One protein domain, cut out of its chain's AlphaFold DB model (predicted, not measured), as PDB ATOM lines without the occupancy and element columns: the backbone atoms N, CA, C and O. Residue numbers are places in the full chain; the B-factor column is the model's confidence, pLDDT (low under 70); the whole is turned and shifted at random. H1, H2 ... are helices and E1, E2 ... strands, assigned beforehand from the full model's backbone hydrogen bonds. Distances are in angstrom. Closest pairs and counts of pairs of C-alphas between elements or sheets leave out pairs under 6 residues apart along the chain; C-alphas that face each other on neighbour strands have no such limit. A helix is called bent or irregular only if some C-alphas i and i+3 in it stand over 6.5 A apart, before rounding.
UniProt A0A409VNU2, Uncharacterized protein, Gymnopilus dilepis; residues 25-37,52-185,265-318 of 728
ATOM      1  N   VAL A  25       2.172  53.027 -13.033       46.09
ATOM      2  CA  VAL A  25       1.125  52.060 -12.658       46.09
ATOM      3  C   VAL A  25       0.126  51.987 -13.812       46.09
ATOM      4  O   VAL A  25      -0.315  53.041 -14.275       46.09
ATOM      5  N   PRO A  26      -0.266  50.793 -14.286       52.62
ATOM      6  CA  PRO A  26      -1.213  50.683 -15.385       52.62
ATOM      7  C   PRO A  26      -2.562  51.325 -15.039       52.62
ATOM      8  O   PRO A  26      -2.986  51.413 -13.886       52.62
ATOM      9  N   VAL A  27      -3.261  51.735 -16.095       58.34
ATOM     10  CA  VAL A  27      -4.471  52.569 -16.087       58.34
ATOM     11  C   VAL A  27      -5.607  52.004 -15.213       58.34
ATOM     12  O   VAL A  27      -6.425  52.785 -14.736       58.34
ATOM     13  N   SER A  28      -5.654  50.687 -14.946       54.06
ATOM     14  CA  SER A  28      -6.733  50.002 -14.213       54.06
ATOM     15  C   SER A  28      -6.214  49.008 -13.165       54.06
ATOM     16  O   SER A  28      -5.481  48.084 -13.510       54.06
ATOM     17  N   VAL A  29      -6.690  49.111 -11.918       71.88
ATOM     18  CA  VAL A  29      -6.302  48.217 -10.807       71.88
ATOM     19  C   VAL A  29      -7.515  47.480 -10.231       71.88
ATOM     20  O   VAL A  29      -8.549  48.094  -9.965       71.88
ATOM     21  N   ASN A  30      -7.391  46.163 -10.025       70.69
ATOM     22  CA  ASN A  30      -8.396  45.355  -9.332       70.69
ATOM     23  C   ASN A  30      -8.070  45.293  -7.837       70.69
ATOM     24  O   ASN A  30      -7.068  44.688  -7.475       70.69
ATOM     25  N   TYR A  31      -8.909  45.856  -6.972       74.12
ATOM     26  CA  TYR A  31      -8.733  45.771  -5.520       74.12
ATOM     27  C   TYR A  31      -9.705  44.757  -4.907       74.12
ATOM     28  O   TYR A  31     -10.922  44.858  -5.095       74.12
ATOM     29  N   PHE A  32      -9.156  43.791  -4.170       68.75
ATOM     30  CA  PHE A  32      -9.867  42.733  -3.459       68.75
ATOM     31  C   PHE A  32      -9.796  42.994  -1.950       68.75
ATOM     32  O   PHE A  32      -8.839  42.589  -1.305       68.75
ATOM     33  N   PRO A  33     -10.789  43.653  -1.336       52.50
ATOM     34  CA  PRO A  33     -10.661  44.145   0.034       52.50
ATOM     35  C   PRO A  33     -10.709  43.067   1.138       52.50
ATOM     36  O   PRO A  33     -10.675  43.447   2.300       52.50
ATOM     37  N   HIS A  34     -10.814  41.765   0.831       54.88
ATOM     38  CA  HIS A  34     -11.031  40.678   1.809       54.88
ATOM     39  C   HIS A  34      -9.887  39.639   1.826       54.88
ATOM     40  O   HIS A  34      -9.397  39.266   0.767       54.88
ATOM     41  N   ARG A  35      -9.510  39.125   3.013       47.59
ATOM     42  CA  ARG A  35      -8.243  38.398   3.265       47.59
ATOM     43  C   ARG A  35      -7.907  37.156   2.430       47.59
ATOM     44  O   ARG A  35      -8.620  36.149   2.505       47.59
ATOM     45  N   GLN A  36      -6.705  37.149   1.835       40.22
ATOM     46  CA  GLN A  36      -5.935  35.972   1.420       40.22
ATOM     47  C   GLN A  36      -4.893  35.585   2.490       40.22
ATOM     48  O   GLN A  36      -3.943  36.309   2.787       40.22
ATOM     49  N   VAL A  37      -5.022  34.385   3.069       35.84
ATOM     50  CA  VAL A  37      -3.922  33.770   3.837       35.84
ATOM     51  C   VAL A  37      -3.181  32.788   2.937       35.84
ATOM     52  O   VAL A  37      -3.700  31.705   2.649       35.84
ATOM     53  N   ARG A  52     -15.989  31.140   6.372       53.28
ATOM     54  CA  ARG A  52     -15.649  31.655   5.019       53.28
ATOM     55  C   ARG A  52     -16.887  32.194   4.294       53.28
ATOM     56  O   ARG A  52     -17.645  31.402   3.745       53.28
ATOM     57  N   GLN A  53     -17.153  33.505   4.321       62.69
ATOM     58  CA  GLN A  53     -18.494  34.028   3.991       62.69
ATOM     59  C   GLN A  53     -18.523  35.008   2.808       62.69
ATOM     60  O   GLN A  53     -18.822  36.184   2.971       62.69
ATOM     61  N   CYS A  54     -18.312  34.498   1.591       74.25
ATOM     62  CA  CYS A  54     -19.180  34.935   0.495       74.25
ATOM     63  C   CYS A  54     -20.559  34.314   0.754       74.25
ATOM     64  O   CYS A  54     -20.644  33.167   1.190       74.25
ATOM     65  N   ASN A  55     -21.646  35.038   0.502       81.12
ATOM     66  CA  ASN A  55     -22.985  34.482   0.707       81.12
ATOM     67  C   ASN A  55     -23.386  33.460  -0.376       81.12
ATOM     68  O   ASN A  55     -24.425  32.816  -0.250       81.12
ATOM     69  N   TYR A  56     -22.573  33.313  -1.425       86.12
ATOM     70  CA  TYR A  56     -22.702  32.309  -2.482       86.12
ATOM     71  C   TYR A  56     -21.572  31.273  -2.389       86.12
ATOM     72  O   TYR A  56     -20.514  31.541  -1.819       86.12
ATOM     73  N   ALA A  57     -21.754  30.102  -3.005       85.38
ATOM     74  CA  ALA A  57     -20.789  29.003  -2.943       85.38
ATOM     75  C   ALA A  57     -20.492  28.391  -4.314       85.38
ATOM     76  O   ALA A  57     -20.580  27.182  -4.493       85.38
ATOM     77  N   CYS A  58     -20.103  29.239  -5.266       87.56
ATOM     78  CA  CYS A  58     -19.783  28.803  -6.622       87.56
ATOM     79  C   CYS A  58     -18.627  27.790  -6.599       87.56
ATOM     80  O   CYS A  58     -17.588  28.041  -5.975       87.56
ATOM     81  N   ASN A  59     -18.806  26.669  -7.290       86.50
ATOM     82  CA  ASN A  59     -17.866  25.552  -7.326       86.50
ATOM     83  C   ASN A  59     -16.585  25.890  -8.099       86.50
ATOM     84  O   ASN A  59     -15.524  25.378  -7.771       86.50
ATOM     85  N   PHE A  60     -16.645  26.816  -9.059       85.81
ATOM     86  CA  PHE A  60     -15.474  27.278  -9.812       85.81
ATOM     87  C   PHE A  60     -14.769  28.500  -9.211       85.81
ATOM     88  O   PHE A  60     -13.865  29.046  -9.839       85.81
ATOM     89  N   CYS A  61     -15.189  28.987  -8.036       81.88
ATOM     90  CA  CYS A  61     -14.700  30.257  -7.492       81.88
ATOM     91  C   CYS A  61     -13.164  30.293  -7.404       81.88
ATOM     92  O   CYS A  61     -12.571  29.593  -6.593       81.88
ATOM     93  N   PHE A  62     -12.538  31.141  -8.218       71.25
ATOM     94  CA  PHE A  62     -11.083  31.304  -8.333       71.25
ATOM     95  C   PHE A  62     -10.498  32.409  -7.424       71.25
ATOM     96  O   PHE A  62      -9.361  32.860  -7.591       71.25
ATOM     97  N   HIS A  63     -11.309  32.918  -6.496       68.31
ATOM     98  CA  HIS A  63     -10.905  33.897  -5.491       68.31
ATOM     99  C   HIS A  63     -11.683  33.639  -4.201       68.31
ATOM    100  O   HIS A  63     -12.692  34.276  -3.893       68.31
ATOM    101  N   THR A  64     -11.269  32.591  -3.501       61.66
ATOM    102  CA  THR A  64     -11.980  32.048  -2.353       61.66
ATOM    103  C   THR A  64     -11.685  32.855  -1.085       61.66
ATOM    104  O   THR A  64     -10.581  32.854  -0.548       61.66
ATOM    105  N   THR A  65     -12.698  33.549  -0.566       55.41
ATOM    106  CA  THR A  65     -12.566  34.410   0.620       55.41
ATOM    107  C   THR A  65     -12.464  33.588   1.909       55.41
ATOM    108  O   THR A  65     -13.389  32.843   2.244       55.41
ATOM    109  N   LYS A  66     -11.358  33.721   2.661       52.22
ATOM    110  CA  LYS A  66     -11.107  32.948   3.899       52.22
ATOM    111  C   LYS A  66     -11.430  33.705   5.201       52.22
ATOM    112  O   LYS A  66     -11.481  33.051   6.234       52.22
ATOM    113  N   ASN A  67     -11.664  35.025   5.167       52.06
ATOM    114  CA  ASN A  67     -12.313  35.824   6.228       52.06
ATOM    115  C   ASN A  67     -12.760  37.211   5.693       52.06
ATOM    116  O   ASN A  67     -12.512  37.539   4.536       52.06
ATOM    117  N   LEU A  68     -13.451  38.003   6.524       58.31
ATOM    118  CA  LEU A  68     -14.047  39.304   6.166       58.31
ATOM    119  C   LEU A  68     -13.233  40.523   6.639       58.31
ATOM    120  O   LEU A  68     -13.771  41.637   6.625       58.31
ATOM    121  N   ASP A  69     -11.992  40.324   7.085       63.16
ATOM    122  CA  ASP A  69     -11.135  41.427   7.513       63.16
ATOM    123  C   ASP A  69     -10.784  42.291   6.298       63.16
ATOM    124  O   ASP A  69     -10.435  41.772   5.236       63.16
ATOM    125  N   ILE A  70     -10.928  43.607   6.463       75.44
ATOM    126  CA  ILE A  70     -10.638  44.624   5.450       75.44
ATOM    127  C   ILE A  70      -9.708  45.664   6.070       75.44
ATOM    128  O   ILE A  70      -9.791  45.916   7.277       75.44
ATOM    129  N   LEU A  71      -8.850  46.297   5.265       82.44
ATOM    130  CA  LEU A  71      -8.057  47.429   5.744       82.44
ATOM    131  C   LEU A  71      -8.962  48.530   6.323       82.44
ATOM    132  O   LEU A  71     -10.046  48.782   5.783       82.44
ATOM    133  N   PRO A  72      -8.527  49.236   7.384       89.50
ATOM    134  CA  PRO A  72      -9.186  50.460   7.814       89.50
ATOM    135  C   PRO A  72      -9.355  51.424   6.637       89.50
ATOM    136  O   PRO A  72      -8.463  51.549   5.797       89.50
ATOM    137  N   LEU A  73     -10.489  52.128   6.586       89.00
ATOM    138  CA  LEU A  73     -10.845  52.998   5.459       89.00
ATOM    139  C   LEU A  73      -9.736  54.001   5.111       89.00
ATOM    140  O   LEU A  73      -9.430  54.192   3.939       89.00
ATOM    141  N   GLU A  74      -9.103  54.598   6.118       92.19
ATOM    142  CA  GLU A  74      -8.037  55.583   5.909       92.19
ATOM    143  C   GLU A  74      -6.746  54.960   5.353       92.19
ATOM    144  O   GLU A  74      -6.105  55.556   4.491       92.19
ATOM    145  N   GLU A  75      -6.410  53.727   5.738       90.69
ATOM    146  CA  GLU A  75      -5.274  53.001   5.151       90.69
ATOM    147  C   GLU A  75      -5.558  52.591   3.703       90.69
ATOM    148  O   GLU A  75      -4.691  52.706   2.834       90.69
ATOM    149  N   ALA A  76      -6.797  52.191   3.404       89.94
ATOM    150  CA  ALA A  76      -7.208  51.910   2.035       89.94
ATOM    151  C   ALA A  76      -7.143  53.174   1.156       89.94
ATOM    152  O   ALA A  76      -6.587  53.135   0.058       89.94
ATOM    153  N   LYS A  77      -7.627  54.323   1.652       94.06
ATOM    154  CA  LYS A  77      -7.493  55.623   0.970       94.06
ATOM    155  C   LYS A  77      -6.029  56.007   0.751       94.06
ATOM    156  O   LYS A  77      -5.688  56.473  -0.335       94.06
ATOM    157  N   ARG A  78      -5.159  55.772   1.744       95.00
ATOM    158  CA  ARG A  78      -3.707  55.992   1.633       95.00
ATOM    159  C   ARG A  78      -3.116  55.178   0.485       95.00
ATOM    160  O   ARG A  78      -2.427  55.744  -0.359       95.00
ATOM    161  N   GLY A  79      -3.436  53.887   0.406       91.81
ATOM    162  CA  GLY A  79      -2.975  53.017  -0.679       91.81
ATOM    163  C   GLY A  79      -3.479  53.449  -2.056       91.81
ATOM    164  O   GLY A  79      -2.701  53.538  -3.003       91.81
ATOM    165  N   LEU A  80      -4.762  53.804  -2.163       92.50
ATOM    166  CA  LEU A  80      -5.358  54.283  -3.414       92.50
ATOM    167  C   LEU A  80      -4.778  55.619  -3.880       92.50
ATOM    168  O   LEU A  80      -4.621  55.819  -5.081       92.50
ATOM    169  N   ARG A  81      -4.420  56.519  -2.955       93.56
ATOM    170  CA  ARG A  81      -3.712  57.754  -3.307       93.56
ATOM    171  C   ARG A  81      -2.329  57.468  -3.867       93.56
ATOM    172  O   ARG A  81      -1.998  58.026  -4.902       93.56
ATOM    173  N   LEU A  82      -1.568  56.562  -3.247       91.56
ATOM    174  CA  LEU A  82      -0.260  56.161  -3.775       91.56
ATOM    175  C   LEU A  82      -0.372  55.609  -5.204       91.56
ATOM    176  O   LEU A  82       0.463  55.920  -6.045       91.56
ATOM    177  N   LEU A  83      -1.412  54.820  -5.489       87.81
ATOM    178  CA  LEU A  83      -1.672  54.294  -6.833       87.81
ATOM    179  C   LEU A  83      -2.076  55.390  -7.825       87.81
ATOM    180  O   LEU A  83      -1.611  55.375  -8.962       87.81
ATOM    181  N   ALA A  84      -2.931  56.330  -7.416       85.31
ATOM    182  CA  ALA A  84      -3.345  57.456  -8.254       85.31
ATOM    183  C   ALA A  84      -2.164  58.387  -8.573       85.31
ATOM    184  O   ALA A  84      -1.966  58.745  -9.732       85.31
ATOM    185  N   ASP A  85      -1.337  58.702  -7.572       86.31
ATOM    186  CA  ASP A  85      -0.121  59.512  -7.720       86.31
ATOM    187  C   ASP A  85       0.903  58.859  -8.670       86.31
ATOM    188  O   ASP A  85       1.705  59.560  -9.292       86.31
ATOM    189  N   ASP A  86       0.864  57.529  -8.803       79.62
ATOM    190  CA  ASP A  86       1.731  56.747  -9.688       79.62
ATOM    191  C   ASP A  86       1.047  56.321 -11.013       79.62
ATOM    192  O   ASP A  86       1.653  55.596 -11.804       79.62
ATOM    193  N   GLY A  87      -0.170  56.810 -11.307       76.56
ATOM    194  CA  GLY A  87      -0.774  56.744 -12.650       76.56
ATOM    195  C   GLY A  87      -2.094  55.976 -12.794       76.56
ATOM    196  O   GLY A  87      -2.628  55.911 -13.903       76.56
ATOM    197  N   MET A  88      -2.661  55.427 -11.715       85.94
ATOM    198  CA  MET A  88      -3.971  54.763 -11.766       85.94
ATOM    199  C   MET A  88      -5.075  55.753 -12.174       85.94
ATOM    200  O   MET A  88      -5.271  56.775 -11.521       85.94
ATOM    201  N   ARG A  89      -5.857  55.412 -13.207       79.38
ATOM    202  CA  ARG A  89      -7.007  56.211 -13.687       79.38
ATOM    203  C   ARG A  89      -8.351  55.519 -13.482       79.38
ATOM    204  O   ARG A  89      -9.387  56.181 -13.448       79.38
ATOM    205  N   LYS A  90      -8.337  54.197 -13.310       84.62
ATOM    206  CA  LYS A  90      -9.511  53.353 -13.112       84.62
ATOM    207  C   LYS A  90      -9.329  52.413 -11.927       84.62
ATOM    208  O   LYS A  90      -8.338  51.691 -11.830       84.62
ATOM    209  N   LEU A  91     -10.339  52.371 -11.067       91.69
ATOM    210  CA  LEU A  91     -10.439  51.406  -9.979       91.69
ATOM    211  C   LEU A  91     -11.558  50.409 -10.272       91.69
ATOM    212  O   LEU A  91     -12.698  50.800 -10.522       91.69
ATOM    213  N   ASN A  92     -11.253  49.119 -10.165       88.88
ATOM    214  CA  ASN A  92     -12.256  48.066 -10.132       88.88
ATOM    215  C   ASN A  92     -12.238  47.377  -8.764       88.88
ATOM    216  O   ASN A  92     -11.256  46.734  -8.401       88.88
ATOM    217  N   ILE A  93     -13.330  47.478  -8.010       88.56
ATOM    218  CA  ILE A  93     -13.499  46.701  -6.781       88.56
ATOM    219  C   ILE A  93     -14.121  45.361  -7.155       88.56
ATOM    220  O   ILE A  93     -15.210  45.291  -7.724       88.56
ATOM    221  N   SER A  94     -13.424  44.278  -6.844       82.56
ATOM    222  CA  SER A  94     -13.893  42.922  -7.115       82.56
ATOM    223  C   SER A  94     -13.776  42.059  -5.859       82.56
ATOM    224  O   SER A  94     -13.504  42.550  -4.764       82.56
ATOM    225  N   GLY A  95     -14.033  40.764  -6.008       72.38
ATOM    226  CA  GLY A  95     -13.987  39.780  -4.938       72.38
ATOM    227  C   GLY A  95     -15.333  39.124  -4.678       72.38
ATOM    228  O   GLY A  95     -16.181  39.017  -5.563       72.38
ATOM    229  N   GLY A  96     -15.498  38.636  -3.450       68.94
ATOM    230  CA  GLY A  96     -16.643  37.837  -3.030       68.94
ATOM    231  C   GLY A  96     -16.898  37.967  -1.530       68.94
ATOM    232  O   GLY A  96     -16.318  37.227  -0.747       68.94
ATOM    233  N   GLU A  97     -17.766  38.858  -1.070       83.69
ATOM    234  CA  GLU A  97     -18.715  39.680  -1.832       83.69
ATOM    235  C   GLU A  97     -18.614  41.149  -1.372       83.69
ATOM    236  O   GLU A  97     -18.894  41.415  -0.201       83.69
ATOM    237  N   PRO A  98     -18.237  42.107  -2.255       85.69
ATOM    238  CA  PRO A  98     -18.011  43.509  -1.876       85.69
ATOM    239  C   PRO A  98     -19.197  44.170  -1.163       85.69
ATOM    240  O   PRO A  98     -19.013  44.922  -0.200       85.69
ATOM    241  N   PHE A  99     -20.431  43.850  -1.567       89.06
ATOM    242  CA  PHE A  99     -21.637  44.408  -0.947       89.06
ATOM    243  C   PHE A  99     -21.932  43.849   0.457       89.06
ATOM    244  O   PHE A  99     -22.890  44.287   1.094       89.06
ATOM    245  N   LEU A 100     -21.102  42.947   0.997       86.06
ATOM    246  CA  LEU A 100     -21.100  42.614   2.429       86.06
ATOM    247  C   LEU A 100     -20.509  43.738   3.293       86.06
ATOM    248  O   LEU A 100     -20.750  43.776   4.501       86.06
ATOM    249  N   LYS A 101     -19.762  44.673   2.692       86.62
ATOM    250  CA  LYS A 101     -19.222  45.877   3.344       86.62
ATOM    251  C   LYS A 101     -19.670  47.142   2.589       86.62
ATOM    252  O   LYS A 101     -18.832  47.914   2.123       86.62
ATOM    253  N   PRO A 102     -20.990  47.395   2.487       89.38
ATOM    254  CA  PRO A 102     -21.552  48.388   1.568       89.38
ATOM    255  C   PRO A 102     -21.085  49.820   1.863       89.38
ATOM    256  O   PRO A 102     -20.793  50.575   0.938       89.38
ATOM    257  N   THR A 103     -20.960  50.199   3.139       91.44
ATOM    258  CA  THR A 103     -20.470  51.532   3.525       91.44
ATOM    259  C   THR A 103     -19.014  51.741   3.122       91.44
ATOM    260  O   THR A 103     -18.665  52.803   2.625       91.44
ATOM    261  N   PHE A 104     -18.169  50.722   3.296       90.62
ATOM    262  CA  PHE A 104     -16.749  50.817   2.962       90.62
ATOM    263  C   PHE A 104     -16.551  51.056   1.463       90.62
ATOM    264  O   PHE A 104     -15.892  52.017   1.083       90.62
ATOM    265  N   ILE A 105     -17.167  50.230   0.609       92.62
ATOM    266  CA  ILE A 105     -17.020  50.376  -0.847       92.62
ATOM    267  C   ILE A 105     -17.624  51.691  -1.359       92.62
ATOM    268  O   ILE A 105     -17.064  52.304  -2.263       92.62
ATOM    269  N   GLY A 106     -18.721  52.158  -0.751       94.75
ATOM    270  CA  GLY A 106     -19.334  53.444  -1.088       94.75
ATOM    271  C   GLY A 106     -18.401  54.621  -0.799       94.75
ATOM    272  O   GLY A 106     -18.178  55.463  -1.667       94.75
ATOM    273  N   GLU A 107     -17.783  54.631   0.384       96.81
ATOM    274  CA  GLU A 107     -16.815  55.662   0.773       96.81
ATOM    275  C   GLU A 107     -15.533  55.632  -0.070       96.81
ATOM    276  O   GLU A 107     -14.971  56.687  -0.364       96.81
ATOM    277  N   ILE A 108     -15.085  54.448  -0.500       95.12
ATOM    278  CA  ILE A 108     -13.961  54.326  -1.436       95.12
ATOM    279  C   ILE A 108     -14.308  54.954  -2.788       95.12
ATOM    280  O   ILE A 108     -13.532  55.766  -3.286       95.12
ATOM    281  N   PHE A 109     -15.469  54.646  -3.376       96.44
ATOM    282  CA  PHE A 109     -15.852  55.238  -4.663       96.44
ATOM    283  C   PHE A 109     -16.032  56.749  -4.587       96.44
ATOM    284  O   PHE A 109     -15.553  57.459  -5.473       96.44
ATOM    285  N   ARG A 110     -16.642  57.243  -3.502       97.00
ATOM    286  CA  ARG A 110     -16.737  58.678  -3.230       97.00
ATOM    287  C   ARG A 110     -15.352  59.321  -3.190       97.00
ATOM    288  O   ARG A 110     -15.101  60.260  -3.935       97.00
ATOM    289  N   TYR A 111     -14.421  58.761  -2.416       97.06
ATOM    290  CA  TYR A 111     -13.036  59.237  -2.361       97.06
ATOM    291  C   TYR A 111     -12.350  59.221  -3.738       97.06
ATOM    292  O   TYR A 111     -11.716  60.197  -4.135       97.06
ATOM    293  N   CYS A 112     -12.507  58.145  -4.507       94.31
ATOM    294  CA  CYS A 112     -11.921  58.027  -5.838       94.31
ATOM    295  C   CYS A 112     -12.428  59.094  -6.821       94.31
ATOM    296  O   CYS A 112     -11.638  59.632  -7.594       94.31
ATOM    297  N   LYS A 113     -13.722  59.424  -6.788       92.81
ATOM    298  CA  LYS A 113     -14.319  60.421  -7.689       92.81
ATOM    299  C   LYS A 113     -14.135  61.855  -7.207       92.81
ATOM    300  O   LYS A 113     -13.800  62.728  -8.006       92.81
ATOM    301  N   GLU A 114     -14.333  62.113  -5.919       94.75
ATOM    302  CA  GLU A 114     -14.256  63.461  -5.355       94.75
ATOM    303  C   GLU A 114     -12.809  63.913  -5.154       94.75
ATOM    304  O   GLU A 114     -12.472  65.030  -5.543       94.75
ATOM    305  N   GLU A 115     -11.952  63.050  -4.610       94.44
ATOM    306  CA  GLU A 115     -10.612  63.432  -4.149       94.44
ATOM    307  C   GLU A 115      -9.502  63.020  -5.116       94.44
ATOM    308  O   GLU A 115      -8.561  63.783  -5.326       94.44
ATOM    309  N   LEU A 116      -9.579  61.816  -5.695       91.38
ATOM    310  CA  LEU A 116      -8.559  61.320  -6.633       91.38
ATOM    311  C   LEU A 116      -8.855  61.675  -8.094       91.38
ATOM    312  O   LEU A 116      -7.971  61.555  -8.935       91.38
ATOM    313  N   LYS A 117     -10.085  62.112  -8.396       92.12
ATOM    314  CA  LYS A 117     -10.557  62.436  -9.753       92.12
ATOM    315  C   LYS A 117     -10.323  61.301 -10.761       92.12
ATOM    316  O   LYS A 117      -9.991  61.556 -11.915       92.12
ATOM    317  N   LEU A 118     -10.513  60.051 -10.328       84.69
ATOM    318  CA  LEU A 118     -10.391  58.895 -11.216       84.69
ATOM    319  C   LEU A 118     -11.434  58.950 -12.338       84.69
ATOM    320  O   LEU A 118     -12.611  59.259 -12.118       84.69
ATOM    321  N   GLU A 119     -11.008  58.571 -13.537       84.31
ATOM    322  CA  GLU A 119     -11.852  58.526 -14.729       84.31
ATOM    323  C   GLU A 119     -12.974  57.497 -14.574       84.31
ATOM    324  O   GLU A 119     -14.107  57.759 -14.975       84.31
ATOM    325  N   SER A 120     -12.696  56.349 -13.938       88.12
ATOM    326  CA  SER A 120     -13.676  55.267 -13.794       88.12
ATOM    327  C   SER A 120     -13.584  54.500 -12.473       88.12
ATOM    328  O   SER A 120     -12.508  54.104 -12.025       88.12
ATOM    329  N   CYS A 121     -14.747  54.244 -11.882       93.19
ATOM    330  CA  CYS A 121     -14.970  53.356 -10.753       93.19
ATOM    331  C   CYS A 121     -15.943  52.249 -11.175       93.19
ATOM    332  O   CYS A 121     -17.070  52.526 -11.597       93.19
ATOM    333  N   SER A 122     -15.535  50.989 -11.033       94.00
ATOM    334  CA  SER A 122     -16.377  49.828 -11.328       94.00
ATOM    335  C   SER A 122     -16.418  48.828 -10.177       94.00
ATOM    336  O   SER A 122     -15.492  48.751  -9.368       94.00
ATOM    337  N   VAL A 123     -17.494  48.040 -10.114       93.88
ATOM    338  CA  VAL A 123     -17.639  46.949  -9.139       93.88
ATOM    339  C   VAL A 123     -18.068  45.651  -9.813       93.88
ATOM    340  O   VAL A 123     -18.979  45.658 -10.636       93.88
ATOM    341  N   VAL A 124     -17.445  44.529  -9.441       91.69
ATOM    342  CA  VAL A 124     -17.874  43.172  -9.825       91.69
ATOM    343  C   VAL A 124     -18.515  42.489  -8.623       91.69
ATOM    344  O   VAL A 124     -17.894  42.410  -7.568       91.69
ATOM    345  N   ASN A 125     -19.744  41.996  -8.774       92.50
ATOM    346  CA  ASN A 125     -20.514  41.412  -7.672       92.50
ATOM    347  C   ASN A 125     -21.501  40.328  -8.139       92.50
ATOM    348  O   ASN A 125     -21.701  40.127  -9.338       92.50
ATOM    349  N   ASN A 126     -22.126  39.626  -7.191       90.50
ATOM    350  CA  ASN A 126     -23.145  38.605  -7.466       90.50
ATOM    351  C   ASN A 126     -24.603  39.134  -7.477       90.50
ATOM    352  O   ASN A 126     -25.538  38.344  -7.596       90.50
ATOM    353  N   GLY A 127     -24.820  40.442  -7.293       90.69
ATOM    354  CA  GLY A 127     -26.126  41.120  -7.300       90.69
ATOM    355  C   GLY A 127     -26.968  40.949  -6.027       90.69
ATOM    356  O   GLY A 127     -27.859  41.750  -5.736       90.69
ATOM    357  N   SER A 128     -26.697  39.933  -5.212       89.69
ATOM    358  CA  SER A 128     -27.614  39.502  -4.147       89.69
ATOM    359  C   SER A 128     -27.766  40.486  -2.982       89.69
ATOM    360  O   SER A 128     -28.820  40.504  -2.345       89.69
ATOM    361  N   LYS A 129     -26.740  41.301  -2.696       91.06
ATOM    362  CA  LYS A 129     -26.737  42.285  -1.596       91.06
ATOM    363  C   LYS A 129     -26.821  43.740  -2.067       91.06
ATOM    364  O   LYS A 129     -26.823  44.646  -1.236       91.06
ATOM    365  N   VAL A 130     -26.927  43.974  -3.375       93.69
ATOM    366  CA  VAL A 130     -27.148  45.317  -3.924       93.69
ATOM    367  C   VAL A 130     -28.541  45.797  -3.522       93.69
ATOM    368  O   VAL A 130     -29.512  45.048  -3.614       93.69
ATOM    369  N   THR A 131     -28.659  47.045  -3.081       95.12
ATOM    370  CA  THR A 131     -29.946  47.655  -2.715       95.12
ATOM    371  C   THR A 131     -30.098  48.995  -3.413       95.12
ATOM    372  O   THR A 131     -29.103  49.694  -3.609       95.12
ATOM    373  N   GLU A 132     -31.332  49.385  -3.735       95.62
ATOM    374  CA  GLU A 132     -31.625  50.714  -4.290       95.62
ATOM    375  C   GLU A 132     -31.100  51.827  -3.387       95.62
ATOM    376  O   GLU A 132     -30.399  52.707  -3.863       95.62
ATOM    377  N   LYS A 133     -31.286  51.705  -2.064       96.69
ATOM    378  CA  LYS A 133     -30.757  52.667  -1.085       96.69
ATOM    379  C   LYS A 133     -29.252  52.910  -1.238       96.69
ATOM    380  O   LYS A 133     -28.787  54.040  -1.085       96.69
ATOM    381  N   TRP A 134     -28.473  51.858  -1.492       97.44
ATOM    382  CA  TRP A 134     -27.037  52.014  -1.716       97.44
ATOM    383  C   TRP A 134     -26.758  52.749  -3.030       97.44
ATOM    384  O   TRP A 134     -25.921  53.647  -3.049       97.44
ATOM    385  N   LEU A 135     -27.487  52.411  -4.099       97.06
ATOM    386  CA  LEU A 135     -27.370  53.077  -5.398       97.06
ATOM    387  C   LEU A 135     -27.798  54.549  -5.331       97.06
ATOM    388  O   LEU A 135     -27.155  55.387  -5.946       97.06
ATOM    389  N   ASP A 136     -28.813  54.884  -4.539       94.31
ATOM    390  CA  ASP A 136     -29.244  56.268  -4.316       94.31
ATOM    391  C   ASP A 136     -28.185  57.078  -3.562       94.31
ATOM    392  O   ASP A 136     -27.997  58.263  -3.817       94.31
ATOM    393  N   THR A 137     -27.464  56.432  -2.642       96.12
ATOM    394  CA  THR A 137     -26.441  57.095  -1.823       96.12
ATOM    395  C   THR A 137     -25.118  57.258  -2.581       96.12
ATOM    396  O   THR A 137     -24.531  58.338  -2.590       96.12
ATOM    397  N   TYR A 138     -24.630  56.183  -3.208       97.31
ATOM    398  CA  TYR A 138     -23.275  56.108  -3.769       97.31
ATOM    399  C   TYR A 138     -23.232  55.918  -5.287       97.31
ATOM    400  O   TYR A 138     -22.159  56.024  -5.876       97.31
ATOM    401  N   GLY A 139     -24.363  55.648  -5.945       94.44
ATOM    402  CA  GLY A 139     -24.407  55.324  -7.374       94.44
ATOM    403  C   GLY A 139     -23.918  56.448  -8.287       94.44
ATOM    404  O   GLY A 139     -23.423  56.165  -9.370       94.44
ATOM    405  N   GLN A 140     -23.957  57.703  -7.830       95.19
ATOM    406  CA  GLN A 140     -23.362  58.840  -8.543       95.19
ATOM    407  C   GLN A 140     -21.836  58.726  -8.719       95.19
ATOM    408  O   GLN A 140     -21.279  59.301  -9.650       95.19
ATOM    409  N   TYR A 141     -21.156  57.967  -7.852       96.50
ATOM    410  CA  TYR A 141     -19.707  57.759  -7.903       96.50
ATOM    411  C   TYR A 141     -19.309  56.477  -8.650       96.50
ATOM    412  O   TYR A 141     -18.120  56.177  -8.762       96.50
ATOM    413  N   LEU A 142     -20.288  55.703  -9.131       95.62
ATOM    414  CA  LEU A 142     -20.082  54.419  -9.790       95.62
ATOM    415  C   LEU A 142     -20.375  54.542 -11.288       95.62
ATOM    416  O   LEU A 142     -21.503  54.831 -11.681       95.62
ATOM    417  N   ASP A 143     -19.385  54.261 -12.135       92.62
ATOM    418  CA  ASP A 143     -19.582  54.284 -13.587       92.62
ATOM    419  C   ASP A 143     -20.152  52.961 -14.102       92.62
ATOM    420  O   ASP A 143     -20.950  52.958 -15.040       92.62
ATOM    421  N   MET A 144     -19.747  51.833 -13.501       94.25
ATOM    422  CA  MET A 144     -20.071  50.505 -14.025       94.25
ATOM    423  C   MET A 144     -20.393  49.463 -12.951       94.25
ATOM    424  O   MET A 144     -19.586  49.181 -12.063       94.25
ATOM    425  N   MET A 145     -21.547  48.816 -13.115       96.88
ATOM    426  CA  MET A 145     -22.003  47.677 -12.325       96.88
ATOM    427  C   MET A 145     -21.817  46.384 -13.121       96.88
ATOM    428  O   MET A 145     -22.564  46.122 -14.062       96.88
ATOM    429  N   ALA A 146     -20.835  45.565 -12.747       95.44
ATOM    430  CA  ALA A 146     -20.622  44.248 -13.335       95.44
ATOM    431  C   ALA A 146     -21.277  43.154 -12.478       95.44
ATOM    432  O   ALA A 146     -20.831  42.871 -11.365       95.44
ATOM    433  N   ILE A 147     -22.330  42.531 -13.003       95.56
ATOM    434  CA  ILE A 147     -23.102  41.489 -12.320       95.56
ATOM    435  C   ILE A 147     -22.653  40.119 -12.847       95.56
ATOM    436  O   ILE A 147     -22.602  39.891 -14.055       95.56
ATOM    437  N   SER A 148     -22.298  39.207 -11.942       94.88
ATOM    438  CA  SER A 148     -21.932  37.830 -12.294       94.88
ATOM    439  C   SER A 148     -23.195  37.002 -12.510       94.88
ATOM    440  O   SER A 148     -23.943  36.815 -11.552       94.88
ATOM    441  N   CYS A 149     -23.408  36.514 -13.730       95.94
ATOM    442  CA  CYS A 149     -24.545  35.686 -14.125       95.94
ATOM    443  C   CYS A 149     -24.047  34.602 -15.086       95.94
ATOM    444  O   CYS A 149     -23.643  34.907 -16.206       95.94
ATOM    445  N   ASP A 150     -24.026  33.347 -14.638       96.69
ATOM    446  CA  ASP A 150     -23.441  32.243 -15.413       96.69
ATOM    447  C   ASP A 150     -24.492  31.400 -16.137       96.69
ATOM    448  O   ASP A 150     -24.140  30.603 -16.995       96.69
ATOM    449  N   SER A 151     -25.765  31.533 -15.777       96.06
ATOM    450  CA  SER A 151     -26.873  30.819 -16.403       96.06
ATOM    451  C   SER A 151     -28.178  31.559 -16.134       96.06
ATOM    452  O   SER A 151     -28.343  32.173 -15.074       96.06
ATOM    453  N   PHE A 152     -29.114  31.473 -17.070       94.69
ATOM    454  CA  PHE A 152     -30.503  31.892 -16.894       94.69
ATOM    455  C   PHE A 152     -31.402  30.726 -16.454       94.69
ATOM    456  O   PHE A 152     -32.562  30.943 -16.108       94.69
ATOM    457  N   ASP A 153     -30.859  29.505 -16.370       92.50
ATOM    458  CA  ASP A 153     -31.520  28.347 -15.775       92.50
ATOM    459  C   ASP A 153     -31.214  28.231 -14.269       92.50
ATOM    460  O   ASP A 153     -30.064  28.226 -13.806       92.50
ATOM    461  N   ALA A 154     -32.270  28.139 -13.461       89.94
ATOM    462  CA  ALA A 154     -32.152  28.108 -12.006       89.94
ATOM    463  C   ALA A 154     -31.476  26.825 -11.485       89.94
ATOM    464  O   ALA A 154     -30.727  26.877 -10.503       89.94
ATOM    465  N   GLU A 155     -31.701  25.675 -12.128       90.81
ATOM    466  CA  GLU A 155     -31.088  24.413 -11.705       90.81
ATOM    467  C   GLU A 155     -29.610  24.341 -12.112       90.81
ATOM    468  O   GLU A 155     -28.790  23.841 -11.340       90.81
ATOM    469  N   THR A 156     -29.228  24.909 -13.256       93.62
ATOM    470  CA  THR A 156     -27.829  25.092 -13.660       93.62
ATOM    471  C   THR A 156     -27.085  25.991 -12.675       93.62
ATOM    472  O   THR A 156     -26.037  25.592 -12.162       93.62
ATOM    473  N   ASN A 157     -27.654  27.140 -12.291       92.06
ATOM    474  CA  ASN A 157     -27.072  28.002 -11.252       92.06
ATOM    475  C   ASN A 157     -26.871  27.264  -9.920       92.06
ATOM    476  O   ASN A 157     -25.844  27.419  -9.258       92.06
ATOM    477  N   LYS A 158     -27.826  26.418  -9.532       89.94
ATOM    478  CA  LYS A 158     -27.742  25.595  -8.320       89.94
ATOM    479  C   LYS A 158     -26.651  24.524  -8.408       89.94
ATOM    480  O   LYS A 158     -25.919  24.363  -7.436       89.94
ATOM    481  N   LYS A 159     -26.492  23.844  -9.553       91.00
ATOM    482  CA  LYS A 159     -25.386  22.892  -9.804       91.00
ATOM    483  C   LYS A 159     -24.022  23.577  -9.743       91.00
ATOM    484  O   LYS A 159     -23.077  23.042  -9.176       91.00
ATOM    485  N   ILE A 160     -23.944  24.791 -10.279       91.62
ATOM    486  CA  ILE A 160     -22.742  25.624 -10.274       91.62
ATOM    487  C   ILE A 160     -22.440  26.200  -8.876       91.62
ATOM    488  O   ILE A 160     -21.294  26.538  -8.581       91.62
ATOM    489  N   GLY A 161     -23.443  26.326  -8.003       89.00
ATOM    490  CA  GLY A 161     -23.321  26.960  -6.686       89.00
ATOM    491  C   GLY A 161     -23.523  28.485  -6.695       89.00
ATOM    492  O   GLY A 161     -23.211  29.159  -5.706       89.00
ATOM    493  N   ARG A 162     -24.070  29.045  -7.784       90.25
ATOM    494  CA  ARG A 162     -24.467  30.457  -7.932       90.25
ATOM    495  C   ARG A 162     -25.830  30.702  -7.263       90.25
ATOM    496  O   ARG A 162     -26.817  31.056  -7.897       90.25
ATOM    497  N   THR A 163     -25.898  30.464  -5.958       84.38
ATOM    498  CA  THR A 163     -27.112  30.639  -5.147       84.38
ATOM    499  C   THR A 163     -26.757  31.109  -3.735       84.38
ATOM    500  O   THR A 163     -25.667  30.809  -3.242       84.38
ATOM    501  N   ASP A 164     -27.655  31.860  -3.090       77.38
ATOM    502  CA  ASP A 164     -27.452  32.325  -1.712       77.38
ATOM    503  C   ASP A 164     -27.657  31.150  -0.745       77.38
ATOM    504  O   ASP A 164     -28.697  30.491  -0.758       77.38
ATOM    505  N   GLN A 165     -26.682  30.879   0.122       66.56
ATOM    506  CA  GLN A 165     -26.800  29.779   1.084       66.56
ATOM    507  C   GLN A 165     -27.842  30.042   2.184       66.56
ATOM    508  O   GLN A 165     -28.358  29.097   2.779       66.56
ATOM    509  N   ALA A 166     -28.164  31.310   2.459       60.41
ATOM    510  CA  ALA A 166     -29.066  31.706   3.540       60.41
ATOM    511  C   ALA A 166     -30.535  31.846   3.100       60.41
ATOM    512  O   ALA A 166     -31.431  31.865   3.946       60.41
ATOM    513  N   LYS A 167     -30.810  31.967   1.794       60.78
ATOM    514  CA  LYS A 167     -32.166  32.092   1.235       60.78
ATOM    515  C   LYS A 167     -32.244  31.354  -0.098       60.78
ATOM    516  O   LYS A 167     -31.378  31.549  -0.938       60.78
ATOM    517  N   LYS A 168     -33.328  30.604  -0.346       59.47
ATOM    518  CA  LYS A 168     -33.698  30.154  -1.705       59.47
ATOM    519  C   LYS A 168     -34.074  31.384  -2.542       59.47
ATOM    520  O   LYS A 168     -35.247  31.721  -2.655       59.47
ATOM    521  N   GLY A 169     -33.070  32.124  -2.993       60.62
ATOM    522  CA  GLY A 169     -33.222  33.347  -3.764       60.62
ATOM    523  C   GLY A 169     -33.194  33.058  -5.257       60.62
ATOM    524  O   GLY A 169     -32.415  32.224  -5.714       60.62
ATOM    525  N   ASP A 170     -34.027  33.777  -6.000       80.75
ATOM    526  CA  ASP A 170     -33.970  33.848  -7.456       80.75
ATOM    527  C   ASP A 170     -32.773  34.719  -7.873       80.75
ATOM    528  O   ASP A 170     -32.821  35.947  -7.792       80.75
ATOM    529  N   HIS A 171     -31.661  34.080  -8.245       89.56
ATOM    530  CA  HIS A 171     -30.472  34.790  -8.716       89.56
ATOM    531  C   HIS A 171     -30.758  35.555 -10.013       89.56
ATOM    532  O   HIS A 171     -30.345  36.706 -10.136       89.56
ATOM    533  N   VAL A 172     -31.498  34.950 -10.945       90.00
ATOM    534  CA  VAL A 172     -31.785  35.535 -12.259       90.00
ATOM    535  C   VAL A 172     -32.639  36.788 -12.100       90.00
ATOM    536  O   VAL A 172     -32.248  37.847 -12.582       90.00
ATOM    537  N   GLY A 173     -33.731  36.719 -11.334       89.50
ATOM    538  CA  GLY A 173     -34.552  37.892 -11.023       89.50
ATOM    539  C   GLY A 173     -33.733  39.026 -10.398       89.50
ATOM    540  O   GLY A 173     -33.840  40.176 -10.817       89.50
ATOM    541  N   ARG A 174     -32.809  38.701  -9.485       91.69
ATOM    542  CA  ARG A 174     -31.901  39.696  -8.888       91.69
ATOM    543  C   ARG A 174     -30.957  40.352  -9.894       91.69
ATOM    544  O   ARG A 174     -30.648  41.529  -9.724       91.69
ATOM    545  N   VAL A 175     -30.489  39.628 -10.910       94.19
ATOM    546  CA  VAL A 175     -29.669  40.203 -11.990       94.19
ATOM    547  C   VAL A 175     -30.474  41.256 -12.752       94.19
ATOM    548  O   VAL A 175     -29.982  42.369 -12.937       94.19
ATOM    549  N   PHE A 176     -31.721  40.941 -13.122       93.81
ATOM    550  CA  PHE A 176     -32.614  41.879 -13.810       93.81
ATOM    551  C   PHE A 176     -32.970  43.093 -12.942       93.81
ATOM    552  O   PHE A 176     -32.870  44.218 -13.427       93.81
ATOM    553  N   ASP A 177     -33.293  42.891 -11.660       94.88
ATOM    554  CA  ASP A 177     -33.568  43.988 -10.721       94.88
ATOM    555  C   ASP A 177     -32.400  44.981 -10.672       94.88
ATOM    556  O   ASP A 177     -32.575  46.187 -10.826       94.88
ATOM    557  N   VAL A 178     -31.180  44.474 -10.458       95.94
ATOM    558  CA  VAL A 178     -29.995  45.325 -10.303       95.94
ATOM    559  C   VAL A 178     -29.645  46.026 -11.612       95.94
ATOM    560  O   VAL A 178     -29.288  47.206 -11.579       95.94
ATOM    561  N   ALA A 179     -29.763  45.339 -12.751       95.50
ATOM    562  CA  ALA A 179     -29.560  45.944 -14.064       95.50
ATOM    563  C   ALA A 179     -30.539  47.106 -14.296       95.50
ATOM    564  O   ALA A 179     -30.128  48.195 -14.703       95.50
ATOM    565  N   GLU A 180     -31.811  46.909 -13.951       94.25
ATOM    566  CA  GLU A 180     -32.845  47.932 -14.069       94.25
ATOM    567  C   GLU A 180     -32.584  49.132 -13.149       94.25
ATOM    568  O   GLU A 180     -32.616  50.280 -13.596       94.25
ATOM    569  N   TRP A 181     -32.238  48.889 -11.883       97.62
ATOM    570  CA  TRP A 181     -31.904  49.961 -10.941       97.62
ATOM    571  C   TRP A 181     -30.695  50.787 -11.390       97.62
ATOM    572  O   TRP A 181     -30.671  52.005 -11.190       97.62
ATOM    573  N   CYS A 182     -29.699  50.140 -12.001       96.25
ATOM    574  CA  CYS A 182     -28.534  50.809 -12.575       96.25
ATOM    575  C   CYS A 182     -28.924  51.671 -13.777       96.25
ATOM    576  O   CYS A 182     -28.534  52.839 -13.842       96.25
ATOM    577  N   ARG A 183     -29.750  51.135 -14.682       91.06
ATOM    578  CA  ARG A 183     -30.242  51.839 -15.873       91.06
ATOM    579  C   ARG A 183     -31.000  53.116 -15.511       91.06
ATOM    580  O   ARG A 183     -30.717  54.167 -16.076       91.06
ATOM    581  N   GLN A 184     -31.879  53.051 -14.512       93.00
ATOM    582  CA  GLN A 184     -32.623  54.211 -13.995       93.00
ATOM    583  C   GLN A 184     -31.719  55.327 -13.458       93.00
ATOM    584  O   GLN A 184     -32.123  56.484 -13.411       93.00
ATOM    585  N   ARG A 185     -30.491  54.989 -13.055       95.06
ATOM    586  CA  ARG A 185     -29.517  55.917 -12.471       95.06
ATOM    587  C   ARG A 185     -28.376  56.254 -13.427       95.06
ATOM    588  O   ARG A 185     -27.437  56.926 -13.009       95.06
ATOM    589  N   ASN A 265      -8.535  30.739 -21.240       73.75
ATOM    590  CA  ASN A 265      -7.595  30.509 -20.146       73.75
ATOM    591  C   ASN A 265      -6.202  31.115 -20.379       73.75
ATOM    592  O   ASN A 265      -5.508  31.394 -19.401       73.75
ATOM    593  N   GLU A 266      -5.792  31.331 -21.630       65.31
ATOM    594  CA  GLU A 266      -4.499  31.939 -21.956       65.31
ATOM    595  C   GLU A 266      -4.575  33.469 -21.864       65.31
ATOM    596  O   GLU A 266      -3.670  34.100 -21.321       65.31
ATOM    597  N   ALA A 267      -5.701  34.072 -22.254       58.06
ATOM    598  CA  ALA A 267      -5.942  35.511 -22.120       58.06
ATOM    599  C   ALA A 267      -6.065  35.997 -20.657       58.06
ATOM    600  O   ALA A 267      -5.901  37.191 -20.379       58.06
ATOM    601  N   MET A 268      -6.371  35.108 -19.701       60.12
ATOM    602  CA  MET A 268      -6.655  35.479 -18.305       60.12
ATOM    603  C   MET A 268      -5.462  35.448 -17.337       60.12
ATOM    604  O   MET A 268      -5.530  36.128 -16.311       60.12
ATOM    605  N   LYS A 269      -4.412  34.654 -17.592       57.69
ATOM    606  CA  LYS A 269      -3.432  34.288 -16.546       57.69
ATOM    607  C   LYS A 269      -2.583  35.460 -16.032       57.69
ATOM    608  O   LYS A 269      -2.446  35.568 -14.819       57.69
ATOM    609  N   ASP A 270      -2.165  36.398 -16.891       57.72
ATOM    610  CA  ASP A 270      -1.212  37.469 -16.509       57.72
ATOM    611  C   ASP A 270      -1.667  38.890 -16.890       57.72
ATOM    612  O   ASP A 270      -0.892  39.846 -16.910       57.72
ATOM    613  N   SER A 271      -2.953  39.043 -17.201       58.47
ATOM    614  CA  SER A 271      -3.518  40.252 -17.805       58.47
ATOM    615  C   SER A 271      -4.279  41.149 -16.820       58.47
ATOM    616  O   SER A 271      -4.915  42.127 -17.233       58.47
ATOM    617  N   TYR A 272      -4.245  40.851 -15.512       68.75
ATOM    618  CA  TYR A 272      -4.851  41.686 -14.461       68.75
ATOM    619  C   TYR A 272      -3.872  42.091 -13.348       68.75
ATOM    620  O   TYR A 272      -3.276  41.235 -12.703       68.75
ATOM    621  N   LEU A 273      -3.771  43.399 -13.069       79.81
ATOM    622  CA  LEU A 273      -3.040  43.896 -11.909       79.81
ATOM    623  C   LEU A 273      -3.960  43.813 -10.686       79.81
ATOM    624  O   LEU A 273      -4.854  44.644 -10.491       79.81
ATOM    625  N   ASN A 274      -3.776  42.752  -9.908       82.44
ATOM    626  CA  ASN A 274      -4.634  42.385  -8.789       82.44
ATOM    627  C   ASN A 274      -3.981  42.784  -7.463       82.44
ATOM    628  O   ASN A 274      -2.882  42.330  -7.161       82.44
ATOM    629  N   LEU A 275      -4.668  43.605  -6.673       85.31
ATOM    630  CA  LEU A 275      -4.310  43.963  -5.307       85.31
ATOM    631  C   LEU A 275      -5.175  43.203  -4.321       85.31
ATOM    632  O   LEU A 275      -6.401  43.285  -4.377       85.31
ATOM    633  N   ASP A 276      -4.532  42.519  -3.392       82.06
ATOM    634  CA  ASP A 276      -5.218  41.887  -2.279       82.06
ATOM    635  C   ASP A 276      -5.632  42.893  -1.195       82.06
ATOM    636  O   ASP A 276      -5.417  44.105  -1.297       82.06
ATOM    637  N   GLU A 277      -6.216  42.376  -0.122       78.19
ATOM    638  CA  GLU A 277      -6.779  43.154   0.972       78.19
ATOM    639  C   GLU A 277      -5.761  44.004   1.718       78.19
ATOM    640  O   GLU A 277      -6.152  44.965   2.366       78.19
ATOM    641  N   ASN A 278      -4.478  43.642   1.658       82.88
ATOM    642  CA  ASN A 278      -3.386  44.324   2.342       82.88
ATOM    643  C   ASN A 278      -2.623  45.237   1.376       82.88
ATOM    644  O   ASN A 278      -1.506  45.667   1.680       82.88
ATOM    645  N   MET A 279      -3.210  45.528   0.209       86.81
ATOM    646  CA  MET A 279      -2.602  46.312  -0.861       86.81
ATOM    647  C   MET A 279      -1.282  45.692  -1.359       86.81
ATOM    648  O   MET A 279      -0.308  46.403  -1.620       86.81
ATOM    649  N   ARG A 280      -1.231  44.356  -1.476       88.12
ATOM    650  CA  ARG A 280      -0.122  43.611  -2.097       88.12
ATOM    651  C   ARG A 280      -0.521  43.180  -3.501       88.12
ATOM    652  O   ARG A 280      -1.634  42.694  -3.699       88.12
ATOM    653  N   PHE A 281       0.380  43.330  -4.469       87.81
ATOM    654  CA  PHE A 281       0.139  42.785  -5.805       87.81
ATOM    655  C   PHE A 281       0.201  41.256  -5.779       87.81
ATOM    656  O   PHE A 281       1.052  40.680  -5.102       87.81
ATOM    657  N   LEU A 282      -0.711  40.614  -6.507       81.38
ATOM    658  CA  LEU A 282      -0.789  39.165  -6.653       81.38
ATOM    659  C   LEU A 282      -0.159  38.745  -7.982       81.38
ATOM    660  O   LEU A 282      -0.712  39.055  -9.035       81.38
ATOM    661  N   ASN A 283       0.954  38.016  -7.914       82.19
ATOM    662  CA  ASN A 283       1.574  37.362  -9.065       82.19
ATOM    663  C   ASN A 283       0.828  36.056  -9.382       82.19
ATOM    664  O   ASN A 283       0.587  35.253  -8.475       82.19
ATOM    665  N   CYS A 284       0.465  35.867 -10.653       72.31
ATOM    666  CA  CYS A 284      -0.266  34.707 -11.166       72.31
ATOM    667  C   CYS A 284       0.556  33.798 -12.110       72.31
ATOM    668  O   CYS A 284       0.038  32.756 -12.520       72.31
ATOM    669  N   GLU A 285       1.824  34.122 -12.402       73.62
ATOM    670  CA  GLU A 285       2.665  33.475 -13.430       73.62
ATOM    671  C   GLU A 285       2.833  31.962 -13.204       73.62
ATOM    672  O   GLU A 285       2.970  31.178 -14.143       73.62
ATOM    673  N   THR A 286       2.810  31.513 -11.945       66.19
ATOM    674  CA  THR A 286       2.988  30.096 -11.584       66.19
ATOM    675  C   THR A 286       1.668  29.327 -11.448       66.19
ATOM    676  O   THR A 286       1.649  28.256 -10.841       66.19
ATOM    677  N   GLY A 287       0.549  29.862 -11.953       63.16
ATOM    678  CA  GLY A 287      -0.768  29.207 -11.913       63.16
ATOM    679  C   GLY A 287      -1.497  29.276 -10.561       63.16
ATOM    680  O   GLY A 287      -2.518  28.614 -10.371       63.16
ATOM    681  N   GLY A 288      -0.995  30.087  -9.627       68.00
ATOM    682  CA  GLY A 288      -1.607  30.389  -8.329       68.00
ATOM    683  C   GLY A 288      -1.359  31.850  -7.952       68.00
ATOM    684  O   GLY A 288      -0.524  32.499  -8.568       68.00
ATOM    685  N   LYS A 289      -2.078  32.383  -6.956       74.62
ATOM    686  CA  LYS A 289      -1.964  33.793  -6.532       74.62
ATOM    687  C   LYS A 289      -0.930  33.945  -5.419       74.62
ATOM    688  O   LYS A 289      -1.216  33.583  -4.279       74.62
ATOM    689  N   VAL A 290       0.245  34.484  -5.736       81.00
ATOM    690  CA  VAL A 290       1.335  34.720  -4.775       81.00
ATOM    691  C   VAL A 290       1.420  36.221  -4.443       81.00
ATOM    692  O   VAL A 290       1.712  37.011  -5.336       81.00
ATOM    693  N   PRO A 291       1.163  36.653  -3.193       82.75
ATOM    694  CA  PRO A 291       1.240  38.049  -2.795       82.75
ATOM    695  C   PRO A 291       2.692  38.504  -2.647       82.75
ATOM    696  O   PRO A 291       3.502  37.846  -1.990       82.75
ATOM    697  N   GLY A 292       2.985  39.669  -3.219       86.19
ATOM    698  CA  GLY A 292       4.228  40.407  -3.023       86.19
ATOM    699  C   GLY A 292       4.245  41.245  -1.742       86.19
ATOM    700  O   GLY A 292       3.476  41.028  -0.803       86.19
ATOM    701  N   ARG A 293       5.127  42.246  -1.696       89.69
ATOM    702  CA  ARG A 293       5.193  43.227  -0.600       89.69
ATOM    703  C   ARG A 293       4.045  44.240  -0.689       89.69
ATOM    704  O   ARG A 293       3.545  44.534  -1.774       89.69
ATOM    705  N   SER A 294       3.616  44.784   0.455       90.12
ATOM    706  CA  SER A 294       2.530  45.775   0.483       90.12
ATOM    707  C   SER A 294       3.024  47.124  -0.021       90.12
ATOM    708  O   SER A 294       4.027  47.648   0.470       90.12
ATOM    709  N   LEU A 295       2.279  47.745  -0.937       90.75
ATOM    710  CA  LEU A 295       2.598  49.099  -1.406       90.75
ATOM    711  C   LEU A 295       2.525  50.146  -0.284       90.75
ATOM    712  O   LEU A 295       3.121  51.212  -0.408       90.75
ATOM    713  N   LEU A 296       1.828  49.850   0.819       89.88
ATOM    714  CA  LEU A 296       1.751  50.719   1.997       89.88
ATOM    715  C   LEU A 296       3.064  50.765   2.793       89.88
ATOM    716  O   LEU A 296       3.279  51.717   3.549       89.88
ATOM    717  N   GLU A 297       3.908  49.742   2.630       90.62
ATOM    718  CA  GLU A 297       5.195  49.584   3.314       90.62
ATOM    719  C   GLU A 297       6.363  49.988   2.415       90.62
ATOM    720  O   GLU A 297       7.232  50.748   2.836       90.62
ATOM    721  N   VAL A 298       6.382  49.490   1.173       90.06
ATOM    722  CA  VAL A 298       7.529  49.661   0.261       90.06
ATOM    723  C   VAL A 298       7.298  50.702  -0.835       90.06
ATOM    724  O   VAL A 298       8.217  51.021  -1.586       90.06
ATOM    725  N   GLY A 299       6.089  51.262  -0.923       88.69
ATOM    726  CA  GLY A 299       5.678  52.111  -2.036       88.69
ATOM    727  C   GLY A 299       5.304  51.300  -3.277       88.69
ATOM    728  O   GLY A 299       5.645  50.126  -3.429       88.69
ATOM    729  N   VAL A 300       4.578  51.936  -4.192       85.94
ATOM    730  CA  VAL A 300       3.979  51.260  -5.351       85.94
ATOM    731  C   VAL A 300       5.035  50.713  -6.314       85.94
ATOM    732  O   VAL A 300       4.923  49.579  -6.765       85.94
ATOM    733  N   GLN A 301       6.102  51.473  -6.558       82.44
ATOM    734  CA  GLN A 301       7.188  51.089  -7.468       82.44
ATOM    735  C   GLN A 301       7.918  49.811  -7.054       82.44
ATOM    736  O   GLN A 301       8.232  48.967  -7.892       82.44
ATOM    737  N   GLU A 302       8.193  49.662  -5.759       84.19
ATOM    738  CA  GLU A 302       8.858  48.467  -5.246       84.19
ATOM    739  C   GLU A 302       7.900  47.283  -5.172       84.19
ATOM    740  O   GLU A 302       8.315  46.171  -5.487       84.19
ATOM    741  N   ALA A 303       6.628  47.513  -4.831       85.44
ATOM    742  CA  ALA A 303       5.608  46.468  -4.823       85.44
ATOM    743  C   ALA A 303       5.316  45.930  -6.238       85.44
ATOM    744  O   ALA A 303       5.125  44.728  -6.407       85.44
ATOM    745  N   LEU A 304       5.329  46.784  -7.271       82.69
ATOM    746  CA  LEU A 304       5.095  46.390  -8.670       82.69
ATOM    747  C   LEU A 304       6.113  45.366  -9.192       82.69
ATOM    748  O   LEU A 304       5.786  44.574 -10.071       82.69
ATOM    749  N   LYS A 305       7.339  45.349  -8.649       83.00
ATOM    750  CA  LYS A 305       8.359  44.350  -9.014       83.00
ATOM    751  C   LYS A 305       7.944  42.927  -8.640       83.00
ATOM    752  O   LYS A 305       8.443  41.984  -9.241       83.00
ATOM    753  N   ASP A 306       7.029  42.789  -7.685       81.88
ATOM    754  CA  ASP A 306       6.558  41.504  -7.185       81.88
ATOM    755  C   ASP A 306       5.279  41.033  -7.912       81.88
ATOM    756  O   ASP A 306       4.780  39.955  -7.614       81.88
ATOM    757  N   ALA A 307       4.729  41.825  -8.847       75.12
ATOM    758  CA  ALA A 307       3.394  41.615  -9.416       75.12
ATOM    759  C   ALA A 307       3.310  40.578 -10.553       75.12
ATOM    760  O   ALA A 307       2.202  40.159 -10.871       75.12
ATOM    761  N   GLY A 308       4.428  40.188 -11.185       66.88
ATOM    762  CA  GLY A 308       4.416  39.265 -12.341       66.88
ATOM    763  C   GLY A 308       3.565  39.767 -13.516       66.88
ATOM    764  O   GLY A 308       2.805  39.017 -14.116       66.88
ATOM    765  N   TRP A 309       3.586  41.081 -13.763       64.69
ATOM    766  CA  TRP A 309       2.654  41.760 -14.667       64.69
ATOM    767  C   TRP A 309       3.113  41.742 -16.131       64.69
ATOM    768  O   TRP A 309       4.202  42.234 -16.439       64.69
ATOM    769  N   ASN A 310       2.237  41.284 -17.035       61.97
ATOM    770  CA  ASN A 310       2.418  41.368 -18.484       61.97
ATOM    771  C   ASN A 310       1.480  42.428 -19.097       61.97
ATOM    772  O   ASN A 310       0.292  42.194 -19.324       61.97
ATOM    773  N   GLU A 311       2.033  43.606 -19.391       60.00
ATOM    774  CA  GLU A 311       1.293  44.747 -19.946       60.00
ATOM    775  C   GLU A 311       0.654  44.450 -21.315       60.00
ATOM    776  O   GLU A 311      -0.472  44.877 -21.570       60.00
ATOM    777  N   GLN A 312       1.313  43.644 -22.156       51.53
ATOM    778  CA  GLN A 312       0.805  43.262 -23.476       51.53
ATOM    779  C   GLN A 312      -0.473  42.415 -23.360       51.53
ATOM    780  O   GLN A 312      -1.467  42.688 -24.031       51.53
ATOM    781  N   ALA A 313      -0.503  41.463 -22.421       52.78
ATOM    782  CA  ALA A 313      -1.667  40.606 -22.190       52.78
ATOM    783  C   ALA A 313      -2.907  41.389 -21.699       52.78
ATOM    784  O   ALA A 313      -4.041  40.988 -21.961       52.78
ATOM    785  N   PHE A 314      -2.724  42.519 -20.999       48.50
ATOM    786  CA  PHE A 314      -3.814  43.417 -20.581       48.50
ATOM    787  C   PHE A 314      -4.449  44.182 -21.746       48.50
ATOM    788  O   PHE A 314      -5.675  44.361 -21.772       48.50
ATOM    789  N   VAL A 315      -3.629  44.630 -22.696       49.78
ATOM    790  CA  VAL A 315      -4.083  45.354 -23.889       49.78
ATOM    791  C   VAL A 315      -4.782  44.395 -24.852       49.78
ATOM    792  O   VAL A 315      -5.922  44.657 -25.239       49.78
ATOM    793  N   ASP A 316      -4.176  43.236 -25.127       47.94
ATOM    794  CA  ASP A 316      -4.681  42.239 -26.083       47.94
ATOM    795  C   ASP A 316      -6.086  41.714 -25.727       47.94
ATOM    796  O   ASP A 316      -6.882  41.390 -26.607       47.94
ATOM    797  N   ARG A 317      -6.458  41.703 -24.436       56.78
ATOM    798  CA  ARG A 317      -7.802  41.291 -23.974       56.78
ATOM    799  C   ARG A 317      -8.862  42.407 -23.961       56.78
ATOM    800  O   ARG A 317      -9.955  42.243 -23.387       56.78
ATOM    801  N   GLY A 318      -8.545  43.577 -24.514       46.75
ATOM    802  CA  GLY A 318      -9.426  44.746 -24.534       46.75
ATOM    803  C   GLY A 318      -9.680  45.326 -23.140       46.75
ATOM    804  O   GLY A 318     -10.830  45.627 -22.794       46.75
TER     805      GLY A 318
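This is residues 25 to 37, 52 to 185 and 265 to 318 of the 728 residues of an uncharacterized protein of Gymnopilus dilepis (UniProt A0A409VNU2). A four-stranded parallel sheet, only just strongly twisted, forms the core in two layers, with helices H1, H2 and H5 on one face. Beside its E1 edge sits a smaller part, the hairpin E5 and E6 with H7 and H8, tied to E1 by residues 274 to 275; H4 lies past the end of E4. The 201 printed residues, of mixed class, run E1 H1 E2 H2 E3 H3 E4 H4 H5 H6 E5 E6 H7 H8 H9, with sheet order E1 E2 E3 E4. The whole is compact, radius of gyration of the C-alphas 16.7 A, and rounded, spanning 46 by 38 by 33 A.

E1, residues 28 to 31, begins at C-alpha 28 (-6.733, 50.002, -14.213). H1 is residues 73 to 85, 18.2 A; E2, 90 to 93; H2, 102 to 114, 18.1 A; E3, 120 to 125, 16.6 A. H3, residues 132 to 141, 14.3 A, is irregular: C-alphas 137 and 140 are 7.6 A apart. E4 is residues 144 to 148, 12.9 A; H4, 154 to 160; H5, 171 to 184, 20.2 A. H6 is residues 265 to 268; E5, 280 to 283; E6, 290 to 294, 12.3 A; H7, 295 to 298; H8, 300 to 304. H9, residues 311 to 316, ends at C-alpha 316 (-4.681, 42.239, -26.083).

Within hydrogen-bond range are N 31 and O 92 of E1 and E2, 2.9 A, N 93 and O 122 of E2 and E3, 2.9 A, and N 146 and O 123 of E3 and E4, 2.8 A. E2, H2, E3 and E3, H3, E4 are strand-helix-strand units, parallel neighbour strands with a helix between, each with a right-handed crossover. H2 runs along the strands, its height over the sheet 10.1 A. It touches H3, closest C-alphas Gly 106 and Tyr 138, 5.5 A. The closest C-alphas of E4 and H5 are Ile 147 and Val 175, 6.7 A. H4 and H5 are close but not clearly touching, Ala 154 to Val 172, 7.4 A between C-alphas. With residues 78 to 82 alone H1 touches H7, C-alphas Gly 79 and Leu 296, 5.9 A. The closest C-alphas of E6 and H8 are Arg 293 and Ala 303, 5.3 A. In the antiparallel hairpin E5 and E6, N 283 and O 290 are 2.9 A apart. H6 and H9 are close but not clearly touching, C-alphas Ala 267 and Ala 313, 6.7 A. Each O i to N i+4 pair is within hydrogen-bond range in H1, H2, H4, H5, H8 and H9, 4 of 6 in H3; H6 and H7 are too short.

The C-alphas farthest apart, Glu 155 and Val 298, are 47.7 A apart. Residues 38 to 51 and 186 to 264 are not printed; the gaps are 12.0 A and 34.4 A between C-alphas. Of links printed whole, H6 to E5 is long. Mean pLDDT of the printed part is 81.5; 46 residues are under 70, among them 308 to 318.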